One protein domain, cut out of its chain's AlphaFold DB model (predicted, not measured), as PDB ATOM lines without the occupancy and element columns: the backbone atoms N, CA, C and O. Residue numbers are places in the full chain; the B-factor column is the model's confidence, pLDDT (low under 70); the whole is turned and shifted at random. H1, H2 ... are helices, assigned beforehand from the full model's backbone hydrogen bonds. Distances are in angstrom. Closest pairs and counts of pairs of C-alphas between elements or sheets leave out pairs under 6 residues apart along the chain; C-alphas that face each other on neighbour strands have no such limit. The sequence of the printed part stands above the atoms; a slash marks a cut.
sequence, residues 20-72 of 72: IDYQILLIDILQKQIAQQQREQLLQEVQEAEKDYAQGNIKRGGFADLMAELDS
ATOM      1  N   ILE A  20     -28.775  66.521  35.382       95.75
ATOM      2  CA  ILE A  20     -27.673  65.982  34.571       95.75
ATOM      3  C   ILE A  20     -26.592  65.334  35.450       95.75
ATOM      4  O   ILE A  20     -26.140  64.233  35.146       95.75
ATOM      5  N   ASP A  21     -26.237  65.951  36.580       96.75
ATOM      6  CA  ASP A  21     -25.242  65.398  37.507       96.75
ATOM      7  C   ASP A  21     -25.683  64.049  38.095       96.75
ATOM      8  O   ASP A  21     -24.892  63.109  38.178       96.75
ATOM      9  N   TYR A  22     -26.963  63.920  38.463       96.62
ATOM     10  CA  TYR A  22     -27.509  62.665  38.977       96.62
ATOM     11  C   TYR A  22     -27.655  61.601  37.889       96.62
ATOM     12  O   TYR A  22     -27.425  60.425  38.171       96.62
ATOM     13  N   GLN A  23     -27.982  61.984  36.653       95.12
ATOM     14  CA  GLN A  23     -27.996  61.056  35.521       95.12
ATOM     15  C   GLN A  23     -26.593  60.495  35.250       95.12
ATOM     16  O   GLN A  23     -26.431  59.283  35.113       95.12
ATOM     17  N   ILE A  24     -25.565  61.350  35.249       95.44
ATOM     18  CA  ILE A  24     -24.164  60.935  35.077       95.44
ATOM     19  C   ILE A  24     -23.733  59.990  36.205       95.44
ATOM     20  O   ILE A  24     -23.131  58.946  35.944       95.44
ATOM     21  N   LEU A  25     -24.076  60.316  37.454       96.31
ATOM     22  CA  LEU A  25     -23.776  59.461  38.602       96.31
ATOM     23  C   LEU A  25     -24.474  58.097  38.499       96.31
ATOM     24  O   LEU A  25     -23.870  57.067  38.798       96.31
ATOM     25  N   LEU A  26     -25.733  58.076  38.059       95.38
ATOM     26  CA  LEU A  26     -26.484  56.840  37.869       95.38
ATOM     27  C   LEU A  26     -25.840  55.948  36.803       95.38
ATOM     28  O   LEU A  26     -25.736  54.740  37.010       95.38
ATOM     29  N   ILE A  27     -25.365  56.534  35.699       95.62
ATOM     30  CA  ILE A  27     -24.646  55.798  34.651       95.62
ATOM     31  C   ILE A  27     -23.394  55.124  35.229       95.62
ATOM     32  O   ILE A  27     -23.193  53.932  34.995       95.62
ATOM     33  N   ASP A  28     -22.589  55.837  36.021       96.38
ATOM     34  CA  ASP A  28     -21.386  55.271  36.654       96.38
ATOM     35  C   ASP A  28     -21.723  54.112  37.610       96.38
ATOM     36  O   ASP A  28     -21.075  53.060  37.592       96.38
ATOM     37  N   ILE A  29     -22.785  54.254  38.411       96.06
ATOM     38  CA  ILE A  29     -23.250  53.190  39.311       96.06
ATOM     39  C   ILE A  29     -23.696  51.956  38.517       96.06
ATOM     40  O   ILE A  29     -23.278  50.840  38.835       96.06
ATOM     41  N   LEU A  30     -24.519  52.140  37.482       94.31
ATOM     42  CA  LEU A  30     -25.045  51.035  36.677       94.31
ATOM     43  C   LEU A  30     -23.932  50.297  35.932       94.31
ATOM     44  O   LEU A  30     -23.919  49.067  35.922       94.31
ATOM     45  N   GLN A  31     -22.955  51.016  35.376       94.44
ATOM     46  CA  GLN A  31     -21.793  50.398  34.730       94.44
ATOM     47  C   GLN A  31     -21.011  49.507  35.701       94.44
ATOM     48  O   GLN A  31     -20.661  48.375  35.360       94.44
ATOM     49  N   LYS A  32     -20.776  49.979  36.933       94.69
ATOM     50  CA  LYS A  32     -20.091  49.193  37.971       94.69
ATOM     51  C   LYS A  32     -20.885  47.955  38.371       94.69
ATOM     52  O   LYS A  32     -20.293  46.889  38.523       94.69
ATOM     53  N   GLN A  33     -22.203  48.080  38.517       94.12
ATOM     54  CA  GLN A  33     -23.070  46.954  38.872       94.12
ATOM     55  C   GLN A  33     -23.112  45.891  37.773       94.12
ATOM     56  O   GLN A  33     -22.938  44.714  38.074       94.12
ATOM     57  N   ILE A  34     -23.260  46.290  36.507       93.88
ATOM     58  CA  ILE A  34     -23.267  45.353  35.374       93.88
ATOM     59  C   ILE A  34     -21.925  44.622  35.279       93.88
ATOM     60  O   ILE A  34     -21.891  43.398  35.173       93.88
ATOM     61  N   ALA A  35     -20.810  45.352  35.373       91.56
ATOM     62  CA  ALA A  35     -19.485  44.741  35.357       91.56
ATOM     63  C   ALA A  35     -19.295  43.758  36.524       91.56
ATOM     64  O   ALA A  35     -18.662  42.718  36.357       91.56
ATOM     65  N   GLN A  36     -19.841  44.067  37.702       91.81
ATOM     66  CA  GLN A  36     -19.784  43.176  38.858       91.81
ATOM     67  C   GLN A  36     -20.619  41.905  38.649       91.81
ATOM     68  O   GLN A  36     -20.110  40.815  38.890       91.81
ATOM     69  N   GLN A  37     -21.842  42.024  38.132       89.44
ATOM     70  CA  GLN A  37     -22.695  40.871  37.825       89.44
ATOM     71  C   GLN A  37     -22.058  39.945  36.782       89.44
ATOM     72  O   GLN A  37     -22.066  38.730  36.949       89.44
ATOM     73  N   GLN A  38     -21.436  40.508  35.744       89.50
ATOM     74  CA  GLN A  38     -20.706  39.721  34.746       89.50
ATOM     75  C   GLN A  38     -19.527  38.960  35.365       89.50
ATOM     76  O   GLN A  38     -19.311  37.794  35.047       89.50
ATOM     77  N   ARG A  39     -18.770  39.590  36.274       89.62
ATOM     78  CA  ARG A  39     -17.689  38.900  37.000       89.62
ATOM     79  C   ARG A  39     -18.226  37.782  37.880       89.62
ATOM     80  O   ARG A  39     -17.608  36.729  37.942       89.62
ATOM     81  N   GLU A  40     -19.342  38.007  38.565       88.69
ATOM     82  CA  GLU A  40     -19.977  36.985  39.399       88.69
ATOM     83  C   GLU A  40     -20.440  35.794  38.564       88.69
ATOM     84  O   GLU A  40     -20.186  34.658  38.953       88.69
ATOM     85  N   GLN A  41     -21.019  36.043  37.389       86.94
ATOM     86  CA  GLN A  41     -21.387  34.984  36.455       86.94
ATOM     87  C   GLN A  41     -20.157  34.193  35.981       86.94
ATOM     88  O   GLN A  41     -20.156  32.968  36.049       86.94
ATOM     89  N   LEU A  42     -19.072  34.873  35.596       82.81
ATOM     90  CA  LEU A  42     -17.820  34.204  35.217       82.81
ATOM     91  C   LEU A  42     -17.236  33.374  36.368       82.81
ATOM     92  O   LEU A  42     -16.735  32.276  36.148       82.81
ATOM     93  N   LEU A  43     -17.297  33.874  37.604       85.56
ATOM     94  CA  LEU A  43     -16.843  33.123  38.775       85.56
ATOM     95  C   LEU A  43     -17.714  31.892  39.041       85.56
ATOM     96  O   LEU A  43     -17.177  30.866  39.450       85.56
ATOM     97  N   GLN A  44     -19.024  31.975  38.805       82.50
ATOM     98  CA  GLN A  44     -19.919  30.819  38.898       82.50
ATOM     99  C   GLN A  44     -19.577  29.765  37.843       82.50
ATOM    100  O   GLN A  44     -19.414  28.601  38.196       82.50
ATOM    101  N   GLU A  45     -19.385  30.173  36.587       79.56
ATOM    102  CA  GLU A  45     -18.990  29.274  35.494       79.56
ATOM    103  C   GLU A  45     -17.636  28.600  35.777       79.56
ATOM    104  O   GLU A  45     -17.478  27.395  35.583       79.56
ATOM    105  N   VAL A  46     -16.662  29.348  36.309       78.94
ATOM    106  CA  VAL A  46     -15.359  28.796  36.716       78.94
ATOM    107  C   VAL A  46     -15.507  27.819  37.883       78.94
ATOM    108  O   VAL A  46     -14.906  26.749  37.846       78.94
ATOM    109  N   GLN A  47     -16.310  28.139  38.901       79.25
ATOM    110  CA  GLN A  47     -16.551  27.227  40.023       79.25
ATOM    111  C   GLN A  47     -17.248  25.937  39.584       79.25
ATOM    112  O   GLN A  47     -16.936  24.866  40.106       79.25
ATOM    113  N   GLU A  48     -18.181  26.023  38.639       76.12
ATOM    114  CA  GLU A  48     -18.837  24.856  38.056       76.12
ATOM    115  C   GLU A  48     -17.826  23.989  37.294       76.12
ATOM    116  O   GLU A  48     -17.720  22.794  37.571       76.12
ATOM    117  N   ALA A  49     -16.977  24.600  36.463       72.19
ATOM    118  CA  ALA A  49     -15.912  23.896  35.751       72.19
ATOM    119  C   ALA A  49     -14.869  23.259  36.695       72.19
ATOM    120  O   ALA A  49     -14.442  22.124  36.477       72.19
ATOM    121  N   GLU A  50     -14.464  23.949  37.767       74.81
ATOM    122  CA  GLU A  50     -13.559  23.408  38.790       74.81
ATOM    123  C   GLU A  50     -14.188  22.237  39.548       74.81
ATOM    124  O   GLU A  50     -13.514  21.246  39.843       74.81
ATOM    125  N   LYS A  51     -15.487  22.324  39.849       76.75
ATOM    126  CA  LYS A  51     -16.236  21.249  40.498       76.75
ATOM    127  C   LYS A  51     -16.356  20.033  39.586       76.75
ATOM    128  O   LYS A  51     -16.092  18.927  40.054       76.75
ATOM    129  N   ASP A  52     -16.680  20.217  38.311       72.44
ATOM    130  CA  ASP A  52     -16.726  19.127  37.333       72.44
ATOM    131  C   ASP A  52     -15.352  18.479  37.149       72.44
ATOM    132  O   ASP A  52     -15.239  17.248  37.097       72.44
ATOM    133  N   TYR A  53     -14.291  19.290  37.171       69.00
ATOM    134  CA  TYR A  53     -12.920  18.800  37.189       69.00
ATOM    135  C   TYR A  53     -12.617  17.952  38.431       69.00
ATOM    136  O   TYR A  53     -12.143  16.819  38.321       69.00
ATOM    137  N   ALA A  54     -12.930  18.462  39.624       72.06
ATOM    138  CA  ALA A  54     -12.688  17.767  40.887       72.06
ATOM    139  C   ALA A  54     -13.532  16.489  41.047       72.06
ATOM    140  O   ALA A  54     -13.067  15.513  41.636       72.06
ATOM    141  N   GLN A  55     -14.755  16.476  40.515       79.31
ATOM    142  CA  GLN A  55     -15.662  15.326  40.551       79.31
ATOM    143  C   GLN A  55     -15.322  14.262  39.501       79.31
ATOM    144  O   GLN A  55     -15.914  13.184  39.510       79.31
ATOM    145  N   GLY A  56     -14.357  14.530  38.616       68.88
ATOM    146  CA  GLY A  56     -14.005  13.619  37.533       68.88
ATOM    147  C   GLY A  56     -15.070  13.549  36.438       68.88
ATOM    148  O   GLY A  56     -14.980  12.677  35.576       68.88
ATOM    149  N   ASN A  57     -16.019  14.494  36.416       60.41
ATOM    150  CA  ASN A  57     -16.986  14.707  35.334       60.41
ATOM    151  C   ASN A  57     -16.313  15.369  34.119       60.41
ATOM    152  O   ASN A  57     -16.872  16.227  33.443       60.41
ATOM    153  N   ILE A  58     -15.076  14.969  33.837       60.88
ATOM    154  CA  ILE A  58     -14.274  15.460  32.729       60.88
ATOM    155  C   ILE A  58     -14.299  14.369  31.672       60.88
ATOM    156  O   ILE A  58     -13.742  13.285  31.871       60.88
ATOM    157  N   LYS A  59     -14.916  14.642  30.526       61.44
ATOM    158  CA  LYS A  59     -14.818  13.734  29.385       61.44
ATOM    159  C   LYS A  59     -13.407  13.814  28.815       61.44
ATOM    160  O   LYS A  59     -12.958  14.863  28.361       61.44
ATOM    161  N   ARG A  60     -12.683  12.698  28.862       61.00
ATOM    162  CA  ARG A  60     -11.387  12.549  28.194       61.00
ATOM    163  C   ARG A  60     -11.634  11.876  26.852       61.00
ATOM    164  O   ARG A  60     -11.842  10.670  26.805       61.00
ATOM    165  N   GLY A  61     -11.623  12.673  25.794       67.94
ATOM    166  CA  GLY A  61     -11.767  12.229  24.412       67.94
ATOM    167  C   GLY A  61     -10.813  13.001  23.509       67.94
ATOM    168  O   GLY A  61     -10.351  14.091  23.860       67.94
ATOM    169  N   GLY A  62     -10.471  12.415  22.367       74.38
ATOM    170  CA  GLY A  62      -9.729  13.122  21.329       74.38
ATOM    171  C   GLY A  62     -10.619  14.146  20.623       74.38
ATOM    172  O   GLY A  62     -11.833  14.168  20.794       74.38
ATOM    173  N   PHE A  63     -10.026  14.968  19.760       69.56
ATOM    174  CA  PHE A  63     -10.763  15.951  18.953       69.56
ATOM    175  C   PHE A  63     -11.950  15.344  18.173       69.56
ATOM    176  O   PHE A  63     -12.977  15.996  18.009       69.56
ATOM    177  N   ALA A  64     -11.829  14.085  17.735       74.50
ATOM    178  CA  ALA A  64     -12.892  13.359  17.039       74.50
ATOM    179  C   ALA A  64     -14.117  13.075  17.929       74.50
ATOM    180  O   ALA A  64     -15.244  13.211  17.464       74.50
ATOM    181  N   ASP A  65     -13.900  12.737  19.204       73.00
ATOM    182  CA  ASP A  65     -14.979  12.474  20.166       73.00
ATOM    183  C   ASP A  65     -15.711  13.775  20.536       73.00
ATOM    184  O   ASP A  65     -16.922  13.784  20.729       73.00
ATOM    185  N   LEU A  66     -14.972  14.889  20.573       70.25
ATOM    186  CA  LEU A  66     -15.496  16.237  20.812       70.25
ATOM    187  C   LEU A  66     -16.406  16.717  19.669       70.25
ATOM    188  O   LEU A  66     -17.468  17.277  19.922       70.25
ATOM    189  N   MET A  67     -16.007  16.479  18.415       77.12
ATOM    190  CA  MET A  67     -16.811  16.843  17.241       77.12
ATOM    191  C   MET A  67     -18.104  16.027  17.139       77.12
ATOM    192  O   MET A  67     -19.146  16.582  16.812       77.12
ATOM    193  N   ALA A  68     -18.064  14.737  17.480       75.94
ATOM    194  CA  ALA A  68     -19.241  13.873  17.426       75.94
ATOM    195  C   ALA A  68     -20.362  14.278  18.409       75.94
ATOM    196  O   ALA A  68     -21.522  13.975  18.147       75.94
ATOM    197  N   GLU A  69     -20.037  14.952  19.518       67.50
ATOM    198  CA  GLU A  69     -21.026  15.447  20.493       67.50
ATOM    199  C   GLU A  69     -21.637  16.803  20.119       67.50
ATOM    200  O   GLU A  69     -22.757  17.095  20.523       67.50
ATOM    201  N   LEU A  70     -20.921  17.645  19.370       72.88
ATOM    202  CA  LEU A  70     -21.440  18.949  18.935       72.88
ATOM    203  C   LEU A  70     -22.426  18.827  17.764       72.88
ATOM    204  O   LEU A  70     -23.244  19.724  17.561       72.88
ATOM    205  N   ASP A  71     -22.348  17.726  17.018       66.75
ATOM    206  CA  ASP A  71     -23.220  17.412  15.882       66.75
ATOM    207  C   ASP A  71     -24.530  16.683  16.284       66.75
ATOM    208  O   ASP A  71     -25.309  16.304  15.404       66.75
ATOM    209  N   SER A  72     -24.791  16.477  17.586       53.78
ATOM    210  CA  SER A  72     -26.010  15.837  18.130       53.78
ATOM    211  C   SER A  72     -26.935  16.818  18.841       53.78
ATOM    212  O   SER A  72     -28.164  16.733  18.620       53.78
TER     213      SER A  72
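This is residues 20 to 72 of the 72 residues of an uncharacterized protein of Moorea sp. SIO2B7 (UniProt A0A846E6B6). One long helix, H1, makes the length of this model, and beyond its far end the chain turns aside to a short helix, H2, in the rough shape of an L whose short arm is the link and H2. The printed part has 53 residues, with two named helices, H1 then H2, and no named strand; the class is all helix. The whole is extended, with a radius of gyration of the C-alphas of 19.6 A and spans of 57 by 26 by 14 A.

Find C-alpha 20 at (-27.673, 65.982, 34.571); from there H1, residues 20 to 54, runs 50.9 A to C-alpha 54 at (-12.688, 17.767, 40.887). Look next for H2, residues 63 to 70, which ends at C-alpha 70 at (-21.440, 18.949, 18.935).

H1 and H2 are apart, with no C-alpha of the one within 8 A of the other. A short link of 8 residues joins them. In H1 every O i to N i+4 pair is within hydrogen-bond range; in H2, 2 of 4 are.

The C-alphas of Ile 20 and Ala 64, the two farthest apart, are 57.4 A from each other. The printed part has no cut. Look for pLDDT under 70 at residues 53, 56 to 61, 63, 69 and 71 to 72.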